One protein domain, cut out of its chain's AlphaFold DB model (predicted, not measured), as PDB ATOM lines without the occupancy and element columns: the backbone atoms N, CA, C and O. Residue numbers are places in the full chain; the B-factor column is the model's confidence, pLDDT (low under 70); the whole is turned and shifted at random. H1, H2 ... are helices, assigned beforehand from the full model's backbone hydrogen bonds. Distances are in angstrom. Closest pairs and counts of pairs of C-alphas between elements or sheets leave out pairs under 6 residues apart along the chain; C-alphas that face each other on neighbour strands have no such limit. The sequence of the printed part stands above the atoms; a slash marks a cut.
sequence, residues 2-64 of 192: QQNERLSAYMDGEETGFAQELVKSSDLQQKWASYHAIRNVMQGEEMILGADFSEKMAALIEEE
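Overview. This is residues 2 to 64 of the 192 residues of the protein "Anti-sigma-E factor RseA" of Haemophilus sputorum (UniProt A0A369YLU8). The long helix H3 makes the post of a loose, open arrangement: H1 and the short H2 gather near its first residues on one side, while after Gln 43 residues 44 to 52 fold back to H4, set off on the other side with a gap between. Residues 55 to 64, of which 55 to 63 belong to H4, stick out, as do residues 38 to 44, of which 38 to 43 belong to H3. The printed part has 63 residues with four named helices, H1, H2, H3 and H4 in chain order, and no named strand; the class is all helix. The whole is only just loose, close to compact, with a radius of gyration of the C-alphas of 13.2 A, and spans 33 by 31 by 18 A.

Along the chain. H1, residues 2 to 12, begins with C-alpha 2 at (182.468, 167.698, 163.685) and is 15.5 A long from first to last C-alpha. H2, residues 19 to 24, is 8.8 A long. H3, residues 26 to 43, is the longest at 25.8 A, from C-alpha 26 at (168.239, 174.850, 168.041) to C-alpha 43 at (186.772, 186.023, 182.021). H4, residues 53 to 63, is 15.4 A long and ends with C-alpha 63 at (157.948, 193.891, 166.155).

Arrangement. H1 and H3 only just touch, with 3 pairs of C-alphas within 8 A; the closest are those of Leu 7 and Trp 32, 7.3 A apart. H3 touches H1 with residues 28 to 32 alone. Their lines stand at a steep tilt of 44 degrees, and they run the same way. H1 and H2 are close but not clearly touching, with the closest C-alphas, those of Leu 7 and Leu 22, 7.9 A apart. H2 and H3 touch only at the corner by their link, and only just, with 3 pairs of C-alphas within 8 A; H3 does so with residues 28 to 29 alone. The closest C-alphas there are those of Leu 22 and Leu 28, 5.6 A apart, and the two helices run opposite ways at a steep tilt of 56 degrees. H4 is apart from H1, from H2 and from H3. In H1, H3 and H4 every O i to N i+4 pair is within hydrogen-bond range; in H2 it is 1 of 2.

Size, cuts and confidence. The C-alphas farthest apart are those of Gln 2 and Glu 64, at 36.5 A. The printed part has no cut. The link from H2 to H3 is tight, and those from H1 to H2 and from H3 to H4 are short. The mean pLDDT of the printed part is 90.3, and no printed residue is under 70.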
ATOM      1  N   GLN A   2     182.069 166.673 164.676       87.12
ATOM      2  CA  GLN A   2     182.468 167.698 163.685       87.12
ATOM      3  C   GLN A   2     181.734 169.049 163.788       87.12
ATOM      4  O   GLN A   2     182.365 170.094 163.730       87.12
ATOM      5  N   GLN A   3     180.411 169.064 163.976       90.44
ATOM      6  CA  GLN A   3     179.670 170.332 164.068       90.44
ATOM      7  C   GLN A   3     180.029 171.170 165.304       90.44
ATOM      8  O   GLN A   3     179.967 172.393 165.245       90.44
ATOM      9  N   ASN A   4     180.419 170.537 166.414       91.94
ATOM     10  CA  ASN A   4     180.819 171.262 167.621       91.94
ATOM     11  C   ASN A   4     182.210 171.893 167.448       91.94
ATOM     12  O   ASN A   4     182.448 172.981 167.959       91.94
ATOM     13  N   GLU A   5     183.109 171.214 166.730       93.25
ATOM     14  CA  GLU A   5     184.437 171.732 166.377       93.25
ATOM     15  C   GLU A   5     184.306 172.943 165.453       93.25
ATOM     16  O   GLU A   5     184.880 173.991 165.728       93.25
ATOM     17  N   ARG A   6     183.454 172.832 164.426       94.38
ATOM     18  CA  ARG A   6     183.111 173.940 163.523       94.38
ATOM     19  C   ARG A   6     182.487 175.127 164.253       94.38
ATOM     20  O   ARG A   6     182.870 176.271 164.039       94.38
ATOM     21  N   LEU A   7     181.576 174.868 165.192       94.94
ATOM     22  CA  LEU A   7     181.006 175.914 166.043       94.94
ATOM     23  C   LEU A   7     182.082 176.625 166.880       94.94
ATOM     24  O   LEU A   7     182.053 177.850 166.969       94.94
ATOM     25  N   SER A   8     183.025 175.883 167.468       93.62
ATOM     26  CA  SER A   8     184.140 176.470 168.225       93.62
ATOM     27  C   SER A   8     185.034 177.322 167.325       93.62
ATOM     28  O   SER A   8     185.263 178.488 167.631       93.62
ATOM     29  N   ALA A   9     185.449 176.788 166.173       94.81
ATOM     30  CA  ALA A   9     186.252 177.514 165.191       94.81
ATOM     31  C   ALA A   9     185.541 178.788 164.702       94.81
ATOM     32  O   ALA A   9     186.162 179.835 164.547       94.81
ATOM     33  N   TYR A  10     184.221 178.735 164.506       95.38
ATOM     34  CA  TYR A  10     183.416 179.907 164.167       95.38
ATOM     35  C   TYR A  10     183.394 180.951 165.296       95.38
ATOM     36  O   TYR A  10     183.504 182.145 165.022       95.38
ATOM     37  N   MET A  11     183.286 180.525 166.559       92.12
ATOM     38  CA  MET A  11     183.322 181.423 167.724       92.12
ATOM     39  C   MET A  11     184.683 182.096 167.927       92.12
ATOM     40  O   MET A  11     184.731 183.242 168.383       92.12
ATOM     41  N   ASP A  12     185.764 181.409 167.567       93.12
ATOM     42  CA  ASP A  12     187.131 181.937 167.619       93.12
ATOM     43  C   ASP A  12     187.507 182.741 166.358       93.12
ATOM     44  O   ASP A  12     188.548 183.394 166.313       93.12
ATOM     45  N   GLY A  13     186.626 182.766 165.350       93.56
ATOM     46  CA  GLY A  13     186.818 183.498 164.095       93.56
ATOM     47  C   GLY A  13     187.716 182.789 163.074       93.56
ATOM     48  O   GLY A  13     188.096 183.397 162.074       93.56
ATOM     49  N   GLU A  14     188.043 181.518 163.301       94.06
ATOM     50  CA  GLU A  14     188.856 180.678 162.413       94.06
ATOM     51  C   GLU A  14     188.039 180.089 161.248       94.06
ATOM     52  O   GLU A  14     188.584 179.801 160.181       94.06
ATOM     53  N   GLU A  15     186.722 179.945 161.422       91.00
ATOM     54  CA  GLU A  15     185.794 179.503 160.377       91.00
ATOM     55  C   GLU A  15     184.863 180.640 159.931       91.00
ATOM     56  O   GLU A  15     184.365 181.427 160.734       91.00
ATOM     57  N   THR A  16     184.560 180.699 158.631       90.50
ATOM     58  CA  THR A  16     183.582 181.638 158.061       90.50
ATOM     59  C   THR A  16     182.435 180.884 157.387       90.50
ATOM     60  O   THR A  16     182.605 179.774 156.890       90.50
ATOM     61  N   GLY A  17     181.231 181.470 157.374       88.19
ATOM     62  CA  GLY A  17     180.068 180.895 156.678       88.19
ATOM     63  C   GLY A  17     179.222 179.890 157.474       88.19
ATOM     64  O   GLY A  17     178.207 179.427 156.961       88.19
ATOM     65  N   PHE A  18     179.557 179.605 158.736       92.62
ATOM     66  CA  PHE A  18     178.793 178.680 159.591       92.62
ATOM     67  C   PHE A  18     177.463 179.261 160.122       92.62
ATOM     68  O   PHE A  18     176.568 178.523 160.535       92.62
ATOM     69  N   ALA A  19     177.278 180.584 160.047       91.62
ATOM     70  CA  ALA A  19     176.114 181.285 160.598       91.62
ATOM     71  C   ALA A  19     174.760 180.747 160.093       91.62
ATOM     72  O   ALA A  19     173.811 180.626 160.861       91.62
ATOM     73  N   GLN A  20     174.660 180.388 158.808       91.81
ATOM     74  CA  GLN A  20     173.406 179.873 158.241       91.81
ATOM     75  C   GLN A  20     173.044 178.479 158.766       91.81
ATOM     76  O   GLN A  20     171.865 178.141 158.830       91.81
ATOM     77  N   GLU A  21     174.043 177.660 159.100       91.56
ATOM     78  CA  GLU A  21     173.844 176.336 159.699       91.56
ATOM     79  C   GLU A  21     173.455 176.483 161.177       91.56
ATOM     80  O   GLU A  21     172.489 175.863 161.623       91.56
ATOM     81  N   LEU A  22     174.122 177.394 161.894       93.06
ATOM     82  CA  LEU A  22     173.828 177.742 163.285       93.06
ATOM     83  C   LEU A  22     172.382 178.229 163.475       93.06
ATOM     84  O   LEU A  22     171.674 177.735 164.348       93.06
ATOM     85  N   VAL A  23     171.899 179.146 162.632       92.12
ATOM     86  CA  VAL A  23     170.536 179.704 162.752       92.12
ATOM     87  C   VAL A  23     169.441 178.653 162.509       92.12
ATOM     88  O   VAL A  23     168.341 178.782 163.034       92.12
ATOM     89  N   LYS A  24     169.720 177.583 161.761       93.06
ATOM     90  CA  LYS A  24     168.725 176.536 161.459       93.06
ATOM     91  C   LYS A  24     168.579 175.485 162.560       93.06
ATOM     92  O   LYS A  24     167.623 174.715 162.522       93.06
ATOM     93  N   SER A  25     169.520 175.411 163.500       94.56
ATOM     94  CA  SER A  25     169.596 174.339 164.497       94.56
ATOM     95  C   SER A  25     169.481 174.886 165.916       94.56
ATOM     96  O   SER A  25     170.363 175.603 166.384       94.56
ATOM     97  N   SER A  26     168.429 174.483 166.632       92.31
ATOM     98  CA  SER A  26     168.239 174.850 168.041       92.31
ATOM     99  C   SER A  26     169.332 174.275 168.953       92.31
ATOM    100  O   SER A  26     169.775 174.949 169.877       92.31
ATOM    101  N   ASP A  27     169.823 173.063 168.672       93.94
ATOM    102  CA  ASP A  27     170.906 172.431 169.445       93.94
ATOM    103  C   ASP A  27     172.224 173.214 169.315       93.94
ATOM    104  O   ASP A  27     172.930 173.438 170.299       93.94
ATOM    105  N   LEU A  28     172.543 173.700 168.107       94.00
ATOM    106  CA  LEU A  28     173.735 174.524 167.892       94.00
ATOM    107  C   LEU A  28     173.603 175.901 168.551       94.00
ATOM    108  O   LEU A  28     174.573 176.374 169.138       94.00
ATOM    109  N   GLN A  29     172.418 176.517 168.515       93.31
ATOM    110  CA  GLN A  29     172.152 177.779 169.217       93.31
ATOM    111  C   GLN A  29     172.335 177.639 170.732       93.31
ATOM    112  O   GLN A  29     172.977 178.483 171.359       93.31
ATOM    113  N   GLN A  30     171.838 176.548 171.322       92.88
ATOM    114  CA  GLN A  30     171.989 176.286 172.752       92.88
ATOM    115  C   GLN A  30     173.457 176.064 173.143       92.88
ATOM    116  O   GLN A  30     173.915 176.574 174.169       92.88
ATOM    117  N   LYS A  31     174.223 175.339 172.320       94.31
ATOM    118  CA  LYS A  31     175.667 175.162 172.531       94.31
ATOM    119  C   LYS A  31     176.423 176.480 172.405       94.31
ATOM    120  O   LYS A  31     177.256 176.769 173.256       94.31
ATOM    121  N   TRP A  32     176.095 177.293 171.404       94.25
ATOM    122  CA  TRP A  32     176.678 178.620 171.209       94.25
ATOM    123  C   TRP A  32     176.449 179.523 172.431       94.25
ATOM    124  O   TRP A  32     177.400 180.095 172.964       94.25
ATOM    125  N   ALA A  33     175.214 179.565 172.946       92.12
ATOM    126  CA  ALA A  33     174.884 180.295 174.170       92.12
ATOM    127  C   ALA A  33     175.671 179.769 175.383       92.12
ATOM    128  O   ALA A  33     176.230 180.547 176.153       92.12
ATOM    129  N   SER A  34     175.771 178.443 175.520       92.12
ATOM    130  CA  SER A  34     176.497 177.797 176.621       92.12
ATOM    131  C   SER A  34     177.996 178.111 176.584       92.12
ATOM    132  O   SER A  34     178.591 178.404 177.618       92.12
ATOM    133  N   TYR A  35     178.615 178.089 175.402       93.69
ATOM    134  CA  TYR A  35     180.033 178.405 175.230       93.69
ATOM    135  C   TYR A  35     180.338 179.867 175.566       93.69
ATOM    136  O   TYR A  35     181.313 180.135 176.266       93.69
ATOM    137  N   HIS A  36     179.488 180.808 175.144       91.75
ATOM    138  CA  HIS A  36     179.633 182.209 175.542       91.75
ATOM    139  C   HIS A  36     179.424 182.409 177.046       91.75
ATOM    140  O   HIS A  36     180.208 183.115 177.671       91.75
ATOM    141  N   ALA A  37     178.446 181.738 177.658       90.88
ATOM    142  CA  ALA A  37     178.253 181.805 179.105       90.88
ATOM    143  C   ALA A  37     179.491 181.303 179.873       90.88
ATOM    144  O   ALA A  37     179.971 181.983 180.776       90.88
ATOM    145  N   ILE A  38     180.053 180.152 179.479       92.19
ATOM    146  CA  ILE A  38     181.285 179.610 180.076       92.19
ATOM    147  C   ILE A  38     182.452 180.586 179.887       92.19
ATOM    148  O   ILE A  38     183.168 180.869 180.845       92.19
ATOM    149  N   ARG A  39     182.629 181.129 178.677       91.69
ATOM    150  CA  ARG A  39     183.681 182.108 178.369       91.69
ATOM    151  C   ARG A  39     183.588 183.342 179.263       91.69
ATOM    152  O   ARG A  39     184.601 183.748 179.823       91.69
ATOM    153  N   ASN A  40     182.391 183.895 179.430       90.94
ATOM    154  CA  ASN A  40     182.166 185.077 180.256       90.94
ATOM    155  C   ASN A  40     182.486 184.780 181.730       90.94
ATOM    156  O   ASN A  40     183.209 185.543 182.365       90.94
ATOM    157  N   VAL A  41     182.064 183.617 182.246       91.50
ATOM    158  CA  VAL A  41     182.428 183.163 183.601       91.50
ATOM    159  C   VAL A  41     183.946 183.026 183.754       91.50
ATOM    160  O   VAL A  41     184.502 183.480 184.751       91.50
ATOM    161  N   MET A  42     184.638 182.442 182.768       92.12
ATOM    162  CA  MET A  42     186.102 182.310 182.786       92.12
ATOM    163  C   MET A  42     186.823 183.662 182.749       92.12
ATOM    164  O   MET A  42     187.899 183.795 183.326       92.12
ATOM    165  N   GLN A  43     186.244 184.659 182.081       94.06
ATOM    166  CA  GLN A  43     186.772 186.023 182.021       94.06
ATOM    167  C   GLN A  43     186.404 186.859 183.258       94.06
ATOM    168  O   GLN A  43     186.894 187.977 183.403       94.06
ATOM    169  N   GLY A  44     185.587 186.317 184.170       91.25
ATOM    170  CA  GLY A  44     185.077 187.048 185.327       91.25
ATOM    171  C   GLY A  44     184.071 188.138 184.951       91.25
ATOM    172  O   GLY A  44     183.861 189.065 185.728       91.25
ATOM    173  N   GLU A  45     183.466 188.051 183.765       87.38
ATOM    174  CA  GLU A  45     182.411 188.963 183.345       87.38
ATOM    175  C   GLU A  45     181.098 188.573 184.030       87.38
ATOM    176  O   GLU A  45     180.586 187.462 183.858       87.38
ATOM    177  N   GLU A  46     180.529 189.493 184.808       80.31
ATOM    178  CA  GLU A  46     179.194 189.299 185.364       80.31
ATOM    179  C   GLU A  46     178.150 189.350 184.243       80.31
ATOM    180  O   GLU A  46     178.038 190.327 183.498       80.31
ATOM    181  N   MET A  47     177.344 188.294 184.133       75.75
ATOM    182  CA  MET A  47     176.190 188.279 183.244       75.75
ATOM    183  C   MET A  47     175.061 189.100 183.879       75.75
ATOM    184  O   MET A  47     174.234 188.585 184.624       75.75
ATOM    185  N   ILE A  48     175.060 190.403 183.595       76.38
ATOM    186  CA  ILE A  48     174.066 191.365 184.108       76.38
ATOM    187  C   ILE A  48     172.695 191.171 183.426       76.38
ATOM    188  O   ILE A  48     171.656 191.566 183.956       76.38
ATOM    189  N   LEU A  49     172.675 190.556 182.242       77.31
ATOM    190  CA  LEU A  49     171.463 190.307 181.464       77.31
ATOM    191  C   LEU A  49     170.819 188.976 181.885       77.31
ATOM    192  O   LEU A  49     171.508 187.975 182.062       77.31
ATOM    193  N   GLY A  50     169.490 188.964 182.028       80.12
ATOM    194  CA  GLY A  50     168.729 187.743 182.311       80.12
ATOM    195  C   GLY A  50     168.866 186.701 181.195       80.12
ATOM    196  O   GLY A  50     169.107 187.048 180.039       80.12
ATOM    197  N   ALA A  51     168.680 185.419 181.529       82.94
ATOM    198  CA  ALA A  51     168.764 184.313 180.564       82.94
ATOM    199  C   ALA A  51     167.758 184.439 179.400       82.94
ATOM    200  O   ALA A  51     167.983 183.897 178.325       82.94
ATOM    201  N   ASP A  52     166.674 185.184 179.614       87.19
ATOM    202  CA  ASP A  52     165.600 185.476 178.664       87.19
ATOM    203  C   ASP A  52     165.849 186.745 177.824       87.19
ATOM    204  O   ASP A  52     165.005 187.136 177.016       87.19
ATOM    205  N   PHE A  53     166.991 187.421 178.000       89.62
ATOM    206  CA  PHE A  53     167.288 188.667 177.292       89.62
ATOM    207  C   PHE A  53     167.291 188.490 175.772       89.62
ATOM    208  O   PHE A  53     166.706 189.304 175.060       89.62
ATOM    209  N   SER A  54     167.942 187.438 175.266       89.19
ATOM    210  CA  SER A  54     168.030 187.178 173.825       89.19
ATOM    211  C   SER A  54     166.654 186.927 173.208       89.19
ATOM    212  O   SER A  54     166.383 187.426 172.121       89.19
ATOM    213  N   GLU A  55     165.772 186.219 173.917       90.44
ATOM    214  CA  GLU A  55     164.396 185.950 173.489       90.44
ATOM    215  C   GLU A  55     163.562 187.232 173.449       90.44
ATOM    216  O   GLU A  55     162.904 187.520 172.449       90.44
ATOM    217  N   LYS A  56     163.645 188.053 174.502       90.94
ATOM    218  CA  LYS A  56     162.985 189.365 174.555       90.94
ATOM    219  C   LYS A  56     163.471 190.289 173.444       90.94
ATOM    220  O   LYS A  56     162.663 190.950 172.801       90.94
ATOM    221  N   MET A  57     164.780 190.321 173.203       91.25
ATOM    222  CA  MET A  57     165.365 191.127 172.137       91.25
ATOM    223  C   MET A  57     164.904 190.643 170.759       91.25
ATOM    224  O   MET A  57     164.562 191.466 169.919       91.25
ATOM    225  N   ALA A  58     164.851 189.329 170.528       88.88
ATOM    226  CA  ALA A  58     164.356 188.769 169.273       88.88
ATOM    227  C   ALA A  58     162.894 189.160 169.008       88.88
ATOM    228  O   ALA A  58     162.578 189.586 167.900       88.88
ATOM    229  N   ALA A  59     162.034 189.095 170.032       90.31
ATOM    230  CA  ALA A  59     160.636 189.511 169.923       90.31
ATOM    231  C   ALA A  59     160.493 191.008 169.598       90.31
ATOM    232  O   ALA A  59     159.714 191.376 168.725       90.31
ATOM    233  N   LEU A  60     161.283 191.868 170.252       91.00
ATOM    234  CA  LEU A  60     161.293 193.308 169.970       91.00
ATOM    235  C   LEU A  60     161.778 193.614 168.546       91.00
ATOM    236  O   LEU A  60     161.198 194.459 167.875       91.00
ATOM    237  N   ILE A  61     162.806 192.909 168.064       88.25
ATOM    238  CA  ILE A  61     163.316 193.076 166.693       88.25
ATOM    239  C   ILE A  61     162.275 192.640 165.655       88.25
ATOM    240  O   ILE A  61     162.198 193.240 164.587       88.25
ATOM    241  N   GLU A  62     161.485 191.601 165.936       87.75
ATOM    242  CA  GLU A  62     160.419 191.149 165.034       87.75
ATOM    243  C   GLU A  62     159.241 192.138 164.978       87.75
ATOM    244  O   GLU A  62     158.627 192.308 163.925       87.75
ATOM    245  N   GLU A  63     158.954 192.825 166.087       85.56
ATOM    246  CA  GLU A  63     157.948 193.891 166.155       85.56
ATOM    247  C   GLU A  63     158.409 195.185 165.455       85.56
ATOM    248  O   GLU A  63     157.589 195.950 164.936       85.56
ATOM    249  N   GLU A  64     159.720 195.435 165.387       81.56
ATOM    250  CA  GLU A  64     160.275 196.600 164.701       81.56
ATOM    251  C   GLU A  64     160.072 196.523 163.176       81.56
ATOM    252  O   GLU A  64     160.713 195.763 162.445       81.56
TER     253      GLU A  64